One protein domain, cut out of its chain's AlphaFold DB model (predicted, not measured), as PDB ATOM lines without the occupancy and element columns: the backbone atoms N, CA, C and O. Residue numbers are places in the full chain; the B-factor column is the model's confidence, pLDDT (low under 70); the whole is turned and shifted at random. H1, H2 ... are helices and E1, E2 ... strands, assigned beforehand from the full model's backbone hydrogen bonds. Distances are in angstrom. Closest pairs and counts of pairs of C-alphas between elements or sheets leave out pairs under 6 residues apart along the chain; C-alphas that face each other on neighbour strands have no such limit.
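This is residues 219 to 278 of the 287 residues of an uncharacterized protein of Marinobacter adhaerens (UniProt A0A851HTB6). A small sheet of three strands has one short helix, H1, over one face, running along the strands, while the long opening stretch, residues 219 to 236, has no named element and pairs briefly with edge strand E3 at residues 220 to 221. The closing tail runs to Pro 278, at one end of the longest axis. The printed part has 60 residues, under half of them in named elements, in the order E1, E2, H1, E3; the class is mixed, helices and strands, and the antiparallel sheet runs E2, E1, E3. It is compact, with a radius of gyration of the C-alphas of 10.7 A, yet elongated, spanning 36 by 20 by 17 A.

Residues 220 to 221 pair antiparallel with residues 269 to 270 of E3, residues 269 to 271. E1, residues 237 to 242, and E2, residues 245 to 250, form a hairpin at 146 degrees, with N 240 and O 247 2.8 A apart. H1, residues 251 to 259, is on the sheet at a height of 10.5 A, over E1 and, only just, with 3 C-alphas, over E3; on the local plane it stands at 17 degrees to E1. The closest C-alphas of E1 and H1, those of Glu 237 and Val 251, are 6.0 A apart. In H1 every O i to N i+4 pair is within hydrogen-bond range. E3 is antiparallel to E1 at 150 degrees, with N 241 and O 269 2.7 A apart. E2, H1 and E3 make a split strand-helix-strand unit, two strands running the same way with E1 between them, its crossover right-handed.

E1 begins at C-alpha 237 (-40.686, 37.664, -21.020) and is 14.7 A long. E2 measures 15.7 A, H1 12.3 A and E3 7.1 A, ending at C-alpha 271 (-35.334, 29.421, -18.609).

The C-alphas of Thr 264 and Pro 278, the two farthest apart, are 35.8 A apart. The printed part has no cut, and no link between named elements is long. Mean pLDDT of the printed part is 85.5; residues 263 to 266 and 274 to 278 are under 70.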
ATOM      1  N   TRP A 219     -32.741  25.268 -17.420       91.00
ATOM      2  CA  TRP A 219     -34.183  25.014 -17.306       91.00
ATOM      3  C   TRP A 219     -34.547  24.754 -15.840       91.00
ATOM      4  O   TRP A 219     -34.063  23.799 -15.236       91.00
ATOM      5  N   VAL A 220     -35.385  25.617 -15.274       92.69
ATOM      6  CA  VAL A 220     -35.924  25.553 -13.913       92.69
ATOM      7  C   VAL A 220     -37.342  25.011 -13.989       92.69
ATOM      8  O   VAL A 220     -38.162  25.499 -14.770       92.69
ATOM      9  N   ARG A 221     -37.666  24.003 -13.183       92.31
ATOM     10  CA  ARG A 221     -39.041  23.498 -13.149       92.31
ATOM     11  C   ARG A 221     -39.930  24.437 -12.347       92.31
ATOM     12  O   ARG A 221     -39.530  24.919 -11.288       92.31
ATOM     13  N   CYS A 222     -41.168  24.637 -12.795       91.50
ATOM     14  CA  CYS A 222     -42.127  25.466 -12.055       91.50
ATOM     15  C   CYS A 222     -42.413  24.918 -10.643       91.50
ATOM     16  O   CYS A 222     -42.707  25.700  -9.743       91.50
ATOM     17  N   GLU A 223     -42.275  23.601 -10.435       89.31
ATOM     18  CA  GLU A 223     -42.381  22.952  -9.117       89.31
ATOM     19  C   GLU A 223     -41.225  23.305  -8.165       89.31
ATOM     20  O   GLU A 223     -41.405  23.311  -6.949       89.31
ATOM     21  N   GLU A 224     -40.041  23.608  -8.704       91.12
ATOM     22  CA  GLU A 224     -38.865  23.987  -7.916       91.12
ATOM     23  C   GLU A 224     -38.924  25.466  -7.544       91.12
ATOM     24  O   GLU A 224     -38.648  25.846  -6.402       91.12
ATOM     25  N   ARG A 225     -39.264  26.312  -8.523       93.00
ATOM     26  CA  ARG A 225     -39.356  27.759  -8.352       93.00
ATOM     27  C   ARG A 225     -40.162  28.387  -9.487       93.00
ATOM     28  O   ARG A 225     -39.883  28.153 -10.663       93.00
ATOM     29  N   LEU A 226     -41.093  29.271  -9.137       93.62
ATOM     30  CA  LEU A 226     -41.760  30.132 -10.112       93.62
ATOM     31  C   LEU A 226     -40.810  31.239 -10.613       93.62
ATOM     32  O   LEU A 226     -39.956  31.715  -9.850       93.62
ATOM     33  N   PRO A 227     -40.930  31.663 -11.881       94.06
ATOM     34  CA  PRO A 227     -40.165  32.798 -12.379       94.06
ATOM     35  C   PRO A 227     -40.522  34.075 -11.609       94.06
ATOM     36  O   PRO A 227     -41.631  34.241 -11.103       94.06
ATOM     37  N   THR A 228     -39.576  34.999 -11.548       94.94
ATOM     38  CA  THR A 228     -39.753  36.349 -11.006       94.94
ATOM     39  C   THR A 228     -39.455  37.379 -12.091       94.94
ATOM     40  O   THR A 228     -38.853  37.057 -13.113       94.94
ATOM     41  N   GLU A 229     -39.814  38.644 -11.871       93.25
ATOM     42  CA  GLU A 229     -39.480  39.725 -12.814       93.25
ATOM     43  C   GLU A 229     -37.970  39.848 -13.081       93.25
ATOM     44  O   GLU A 229     -37.567  40.297 -14.148       93.25
ATOM     45  N   ALA A 230     -37.121  39.413 -12.142       91.31
ATOM     46  CA  ALA A 230     -35.669  39.425 -12.306       91.31
ATOM     47  C   ALA A 230     -35.147  38.351 -13.278       91.31
ATOM     48  O   ALA A 230     -34.005  38.453 -13.731       91.31
ATOM     49  N   ASP A 231     -35.951  37.325 -13.564       93.12
ATOM     50  CA  ASP A 231     -35.618  36.245 -14.494       93.12
ATOM     51  C   ASP A 231     -35.993  36.588 -15.946       93.12
ATOM     52  O   ASP A 231     -35.523  35.936 -16.882       93.12
ATOM     53  N   ALA A 232     -36.840  37.604 -16.123       92.75
ATOM     54  CA  ALA A 232     -37.330  38.056 -17.410       92.75
ATOM     55  C   ALA A 232     -36.375  39.010 -18.124       92.75
ATOM     56  O   ALA A 232     -35.485  39.625 -17.531       92.75
ATOM     57  N   ASP A 233     -36.610  39.176 -19.421       90.38
ATOM     58  CA  ASP A 233     -35.933  40.183 -20.214       90.38
ATOM     59  C   ASP A 233     -36.570  41.564 -19.995       90.38
ATOM     60  O   ASP A 233     -37.490  41.759 -19.198       90.38
ATOM     61  N   ARG A 234     -36.096  42.560 -20.747       90.88
ATOM     62  CA  ARG A 234     -36.607  43.938 -20.684       90.88
ATOM     63  C   ARG A 234     -38.107  44.093 -20.995       90.88
ATOM     64  O   ARG A 234     -38.616  45.201 -20.840       90.88
ATOM     65  N   TRP A 235     -38.779  43.055 -21.494       91.12
ATOM     66  CA  TRP A 235     -40.214  43.048 -21.786       91.12
ATOM     67  C   TRP A 235     -41.021  42.224 -20.776       91.12
ATOM     68  O   TRP A 235     -42.236  42.120 -20.924       91.12
ATOM     69  N   GLY A 236     -40.383  41.667 -19.743       93.12
ATOM     70  CA  GLY A 236     -41.063  40.790 -18.792       93.12
ATOM     71  C   GLY A 236     -41.292  39.377 -19.338       93.12
ATOM     72  O   GLY A 236     -42.144  38.660 -18.809       93.12
ATOM     73  N   GLU A 237     -40.554  38.975 -20.384       94.06
ATOM     74  CA  GLU A 237     -40.686  37.664 -21.020       94.06
ATOM     75  C   GLU A 237     -39.559  36.688 -20.644       94.06
ATOM     76  O   GLU A 237     -38.389  37.056 -20.482       94.06
ATOM     77  N   ILE A 238     -39.934  35.414 -20.558       94.31
ATOM     78  CA  ILE A 238     -39.065  34.255 -20.324       94.31
ATOM     79  C   ILE A 238     -39.299  33.201 -21.408       94.31
ATOM     80  O   ILE A 238     -40.340  33.202 -22.075       94.31
ATOM     81  N   TYR A 239     -38.353  32.274 -21.563       93.81
ATOM     82  CA  TYR A 239     -38.604  31.052 -22.323       93.81
ATOM     83  C   TYR A 239     -39.272  30.023 -21.416       93.81
ATOM     84  O   TYR A 239     -38.830  29.804 -20.290       93.81
ATOM     85  N   CYS A 240     -40.323  29.381 -21.906       92.88
ATOM     86  CA  CYS A 240     -40.992  28.278 -21.237       92.88
ATOM     87  C   CYS A 240     -41.027  27.050 -22.148       92.88
ATOM     88  O   CYS A 240     -41.117  27.158 -23.369       92.88
ATOM     89  N   TRP A 241     -40.934  25.881 -21.534       91.44
ATOM     90  CA  TRP A 241     -41.114  24.578 -22.145       91.44
ATOM     91  C   TRP A 241     -42.430  24.010 -21.630       91.44
ATOM     92  O   TRP A 241     -42.541  23.639 -20.457       91.44
ATOM     93  N   ILE A 242     -43.440  23.967 -22.491       85.38
ATOM     94  CA  ILE A 242     -44.799  23.555 -22.134       85.38
ATOM     95  C   ILE A 242     -45.302  22.606 -23.221       85.38
ATOM     96  O   ILE A 242     -45.168  22.887 -24.406       85.38
ATOM     97  N   HIS A 243     -45.857  21.457 -22.825       82.12
ATOM     98  CA  HIS A 243     -46.382  20.444 -23.756       82.12
ATOM     99  C   HIS A 243     -45.380  19.980 -24.833       82.12
ATOM    100  O   HIS A 243     -45.774  19.665 -25.948       82.12
ATOM    101  N   GLY A 244     -44.086  19.925 -24.505       80.81
ATOM    102  CA  GLY A 244     -43.057  19.506 -25.466       80.81
ATOM    103  C   GLY A 244     -42.599  20.610 -26.423       80.81
ATOM    104  O   GLY A 244     -41.777  20.335 -27.287       80.81
ATOM    105  N   GLN A 245     -43.093  21.840 -26.265       83.00
ATOM    106  CA  GLN A 245     -42.761  22.970 -27.128       83.00
ATOM    107  C   GLN A 245     -42.097  24.100 -26.342       83.00
ATOM    108  O   GLN A 245     -42.461  24.379 -25.197       83.00
ATOM    109  N   VAL A 246     -41.143  24.777 -26.986       88.62
ATOM    110  CA  VAL A 246     -40.546  26.016 -26.478       88.62
ATOM    111  C   VAL A 246     -41.389  27.204 -26.925       88.62
ATOM    112  O   VAL A 246     -41.610  27.405 -28.118       88.62
ATOM    113  N   ALA A 247     -41.808  28.033 -25.976       89.19
ATOM    114  CA  ALA A 247     -42.505  29.286 -26.231       89.19
ATOM    115  C   ALA A 247     -41.874  30.442 -25.441       89.19
ATOM    116  O   ALA A 247     -41.158  30.241 -24.462       89.19
ATOM    117  N   ARG A 248     -42.144  31.679 -25.872       92.88
ATOM    118  CA  ARG A 248     -41.934  32.880 -25.050       92.88
ATOM    119  C   ARG A 248     -43.250  33.251 -24.397       92.88
ATOM    120  O   ARG A 248     -44.274  33.306 -25.078       92.88
ATOM    121  N   CYS A 249     -43.218  33.529 -23.105       92.94
ATOM    122  CA  CYS A 249     -44.389  33.989 -22.374       92.94
ATOM    123  C   CYS A 249     -44.000  35.034 -21.331       92.94
ATOM    124  O   CYS A 249     -42.829  35.153 -20.961       92.94
ATOM    125  N   SER A 250     -44.982  35.805 -20.866       95.38
ATOM    126  CA  SER A 250     -44.764  36.725 -19.756       95.38
ATOM    127  C   SER A 250     -44.669  35.961 -18.435       95.38
ATOM    128  O   SER A 250     -45.336  34.942 -18.241       95.38
ATOM    129  N   VAL A 251     -43.875  36.486 -17.498       94.38
ATOM    130  CA  VAL A 251     -43.750  35.922 -16.139       94.38
ATOM    131  C   VAL A 251     -45.115  35.779 -15.465       94.38
ATOM    132  O   VAL A 251     -45.421  34.723 -14.919       94.38
ATOM    133  N   GLY A 252     -45.959  36.814 -15.555       94.88
ATOM    134  CA  GLY A 252     -47.295  36.807 -14.954       94.88
ATOM    135  C   GLY A 252     -48.199  35.710 -15.517       94.88
ATOM    136  O   GLY A 252     -48.870  35.032 -14.748       94.88
ATOM    137  N   TRP A 253     -48.157  35.481 -16.835       94.12
ATOM    138  CA  TRP A 253     -48.940  34.417 -17.465       94.12
ATOM    139  C   TRP A 253     -48.500  33.031 -16.986       94.12
ATOM    140  O   TRP A 253     -49.343  32.213 -16.627       94.12
ATOM    141  N   LEU A 254     -47.186  32.769 -16.914       92.31
ATOM    142  CA  LEU A 254     -46.703  31.466 -16.450       92.31
ATOM    143  C   LEU A 254     -47.064  31.217 -14.978       92.31
ATOM    144  O   LEU A 254     -47.459  30.103 -14.635       92.31
ATOM    145  N   ILE A 255     -46.972  32.242 -14.123       92.88
ATOM    146  CA  ILE A 255     -47.401  32.161 -12.717       92.88
ATOM    147  C   ILE A 255     -48.891  31.824 -12.634       92.88
ATOM    148  O   ILE A 255     -49.249  30.852 -11.974       92.88
ATOM    149  N   GLU A 256     -49.747  32.564 -13.342       92.19
ATOM    150  CA  GLU A 256     -51.200  32.355 -13.323       92.19
ATOM    151  C   GLU A 256     -51.578  30.940 -13.781       92.19
ATOM    152  O   GLU A 256     -52.420  30.282 -13.161       92.19
ATOM    153  N   CYS A 257     -50.930  30.430 -14.832       89.19
ATOM    154  CA  CYS A 257     -51.180  29.073 -15.307       89.19
ATOM    155  C   CYS A 257     -50.721  27.992 -14.315       89.19
ATOM    156  O   CYS A 257     -51.389  26.961 -14.186       89.19
ATOM    157  N   CYS A 258     -49.607  28.220 -13.616       87.06
ATOM    158  CA  CYS A 258     -49.110  27.332 -12.567       87.06
ATOM    159  C   CYS A 258     -50.029  27.338 -11.336       87.06
ATOM    160  O   CYS A 258     -50.398  26.274 -10.841       87.06
ATOM    161  N   GLU A 259     -50.456  28.513 -10.868       87.25
ATOM    162  CA  GLU A 259     -51.358  28.660  -9.715       87.25
ATOM    163  C   GLU A 259     -52.753  28.087  -9.988       87.25
ATOM    164  O   GLU A 259     -53.359  27.458  -9.121       87.25
ATOM    165  N   SER A 260     -53.245  28.255 -11.216       86.12
ATOM    166  CA  SER A 260     -54.553  27.747 -11.638       86.12
ATOM    167  C   SER A 260     -54.554  26.246 -11.951       86.12
ATOM    168  O   SER A 260     -55.592  25.716 -12.346       86.12
ATOM    169  N   ASN A 261     -53.416  25.549 -11.802       79.31
ATOM    170  CA  ASN A 261     -53.250  24.140 -12.184       79.31
ATOM    171  C   ASN A 261     -53.611  23.862 -13.662       79.31
ATOM    172  O   ASN A 261     -53.942  22.731 -14.026       79.31
ATOM    173  N   TYR A 262     -53.558  24.890 -14.519       73.69
ATOM    174  CA  TYR A 262     -53.851  24.772 -15.954       73.69
ATOM    175  C   TYR A 262     -52.844  23.851 -16.636       73.69
ATOM    176  O   TYR A 262     -53.190  23.032 -17.486       73.69
ATOM    177  N   PHE A 263     -51.596  23.951 -16.194       67.94
ATOM    178  CA  PHE A 263     -50.594  22.937 -16.428       67.94
ATOM    179  C   PHE A 263     -50.547  22.059 -15.186       67.94
ATOM    180  O   PHE A 263     -50.527  22.567 -14.065       67.94
ATOM    181  N   THR A 264     -50.482  20.738 -15.357       63.62
ATOM    182  CA  THR A 264     -49.933  19.902 -14.286       63.62
ATOM    183  C   THR A 264     -48.562  20.489 -13.965       63.62
ATOM    184  O   THR A 264     -47.666  20.360 -14.803       63.62
ATOM    185  N   LEU A 265     -48.434  21.172 -12.819       57.06
ATOM    186  CA  LEU A 265     -47.250  21.923 -12.359       57.06
ATOM    187  C   LEU A 265     -45.926  21.190 -12.643       57.06
ATOM    188  O   LEU A 265     -44.909  21.800 -12.952       57.06
ATOM    189  N   ASN A 266     -45.992  19.862 -12.639       57.94
ATOM    190  CA  ASN A 266     -44.910  18.913 -12.855       57.94
ATOM    191  C   ASN A 266     -44.370  18.848 -14.304       57.94
ATOM    192  O   ASN A 266     -43.496  18.026 -14.572       57.94
ATOM    193  N   LYS A 267     -44.912  19.610 -15.268       77.44
ATOM    194  CA  LYS A 267     -44.507  19.522 -16.692       77.44
ATOM    195  C   LYS A 267     -44.016  20.826 -17.317       77.44
ATOM    196  O   LYS A 267     -43.539  20.781 -18.449       77.44
ATOM    197  N   ALA A 268     -44.147  21.958 -16.629       87.12
ATOM    198  CA  ALA A 268     -43.677  23.237 -17.146       87.12
ATOM    199  C   ALA A 268     -42.253  23.516 -16.644       87.12
ATOM    200  O   ALA A 268     -42.012  23.608 -15.436       87.12
ATOM    201  N   GLU A 269     -41.317  23.674 -17.575       93.88
ATOM    202  CA  GLU A 269     -39.956  24.150 -17.301       93.88
ATOM    203  C   GLU A 269     -39.809  25.557 -17.888       93.88
ATOM    204  O   GLU A 269     -40.502  25.919 -18.837       93.88
ATOM    205  N   TRP A 270     -38.935  26.384 -17.335       94.31
ATOM    206  CA  TRP A 270     -38.683  27.721 -17.856       94.31
ATOM    207  C   TRP A 270     -37.204  28.074 -17.747       94.31
ATOM    208  O   TRP A 270     -36.489  27.495 -16.938       94.31
ATOM    209  N   MET A 271     -36.731  28.997 -18.577       94.06
ATOM    210  CA  MET A 271     -35.334  29.421 -18.609       94.06
ATOM    211  C   MET A 271     -35.242  30.941 -18.432       94.06
ATOM    212  O   MET A 271     -35.949  31.672 -19.142       94.06
ATOM    213  N   PRO A 272     -34.399  31.436 -17.501       89.25
ATOM    214  CA  PRO A 272     -34.183  32.864 -17.338       89.25
ATOM    215  C   PRO A 272     -33.571  33.426 -18.616       89.25
ATOM    216  O   PRO A 272     -32.610  32.888 -19.161       89.25
ATOM    217  N   THR A 273     -34.115  34.533 -19.103       87.25
ATOM    218  CA  THR A 273     -33.578  35.217 -20.287       87.25
ATOM    219  C   THR A 273     -32.415  36.134 -19.918       87.25
ATOM    220  O   THR A 273     -31.626  36.500 -20.785       87.25
ATOM    221  N   GLY A 274     -32.261  36.475 -18.631       67.44
ATOM    222  CA  GLY A 274     -31.023  37.010 -18.050       67.44
ATOM    223  C   GLY A 274     -30.601  38.406 -18.524       67.44
ATOM    224  O   GLY A 274     -29.591  38.934 -18.048       67.44
ATOM    225  N   ILE A 275     -31.354  39.050 -19.419       62.06
ATOM    226  CA  ILE A 275     -31.052  40.402 -19.893       62.06
ATOM    227  C   ILE A 275     -31.536  41.399 -18.841       62.06
ATOM    228  O   ILE A 275     -32.624  41.967 -18.939       62.06
ATOM    229  N   LYS A 276     -30.696  41.634 -17.827       56.12
ATOM    230  CA  LYS A 276     -30.903  42.732 -16.881       56.12
ATOM    231  C   LYS A 276     -30.950  44.058 -17.652       56.12
ATOM    232  O   LYS A 276     -30.053  44.310 -18.463       56.12
ATOM    233  N   PRO A 277     -31.935  44.934 -17.386       50.53
ATOM    234  CA  PRO A 277     -31.901  46.301 -17.883       50.53
ATOM    235  C   PRO A 277     -30.567  46.948 -17.483       50.53
ATOM    236  O   PRO A 277     -30.155  46.789 -16.327       50.53
ATOM    237  N   PRO A 278     -29.869  47.666 -18.386       47.25
ATOM    238  CA  PRO A 278     -28.730  48.470 -17.968       47.25
ATOM    239  C   PRO A 278     -29.221  49.426 -16.879       47.25
ATOM    240  O   PRO A 278     -30.187  50.161 -17.094       47.25
TER     241      PRO A 278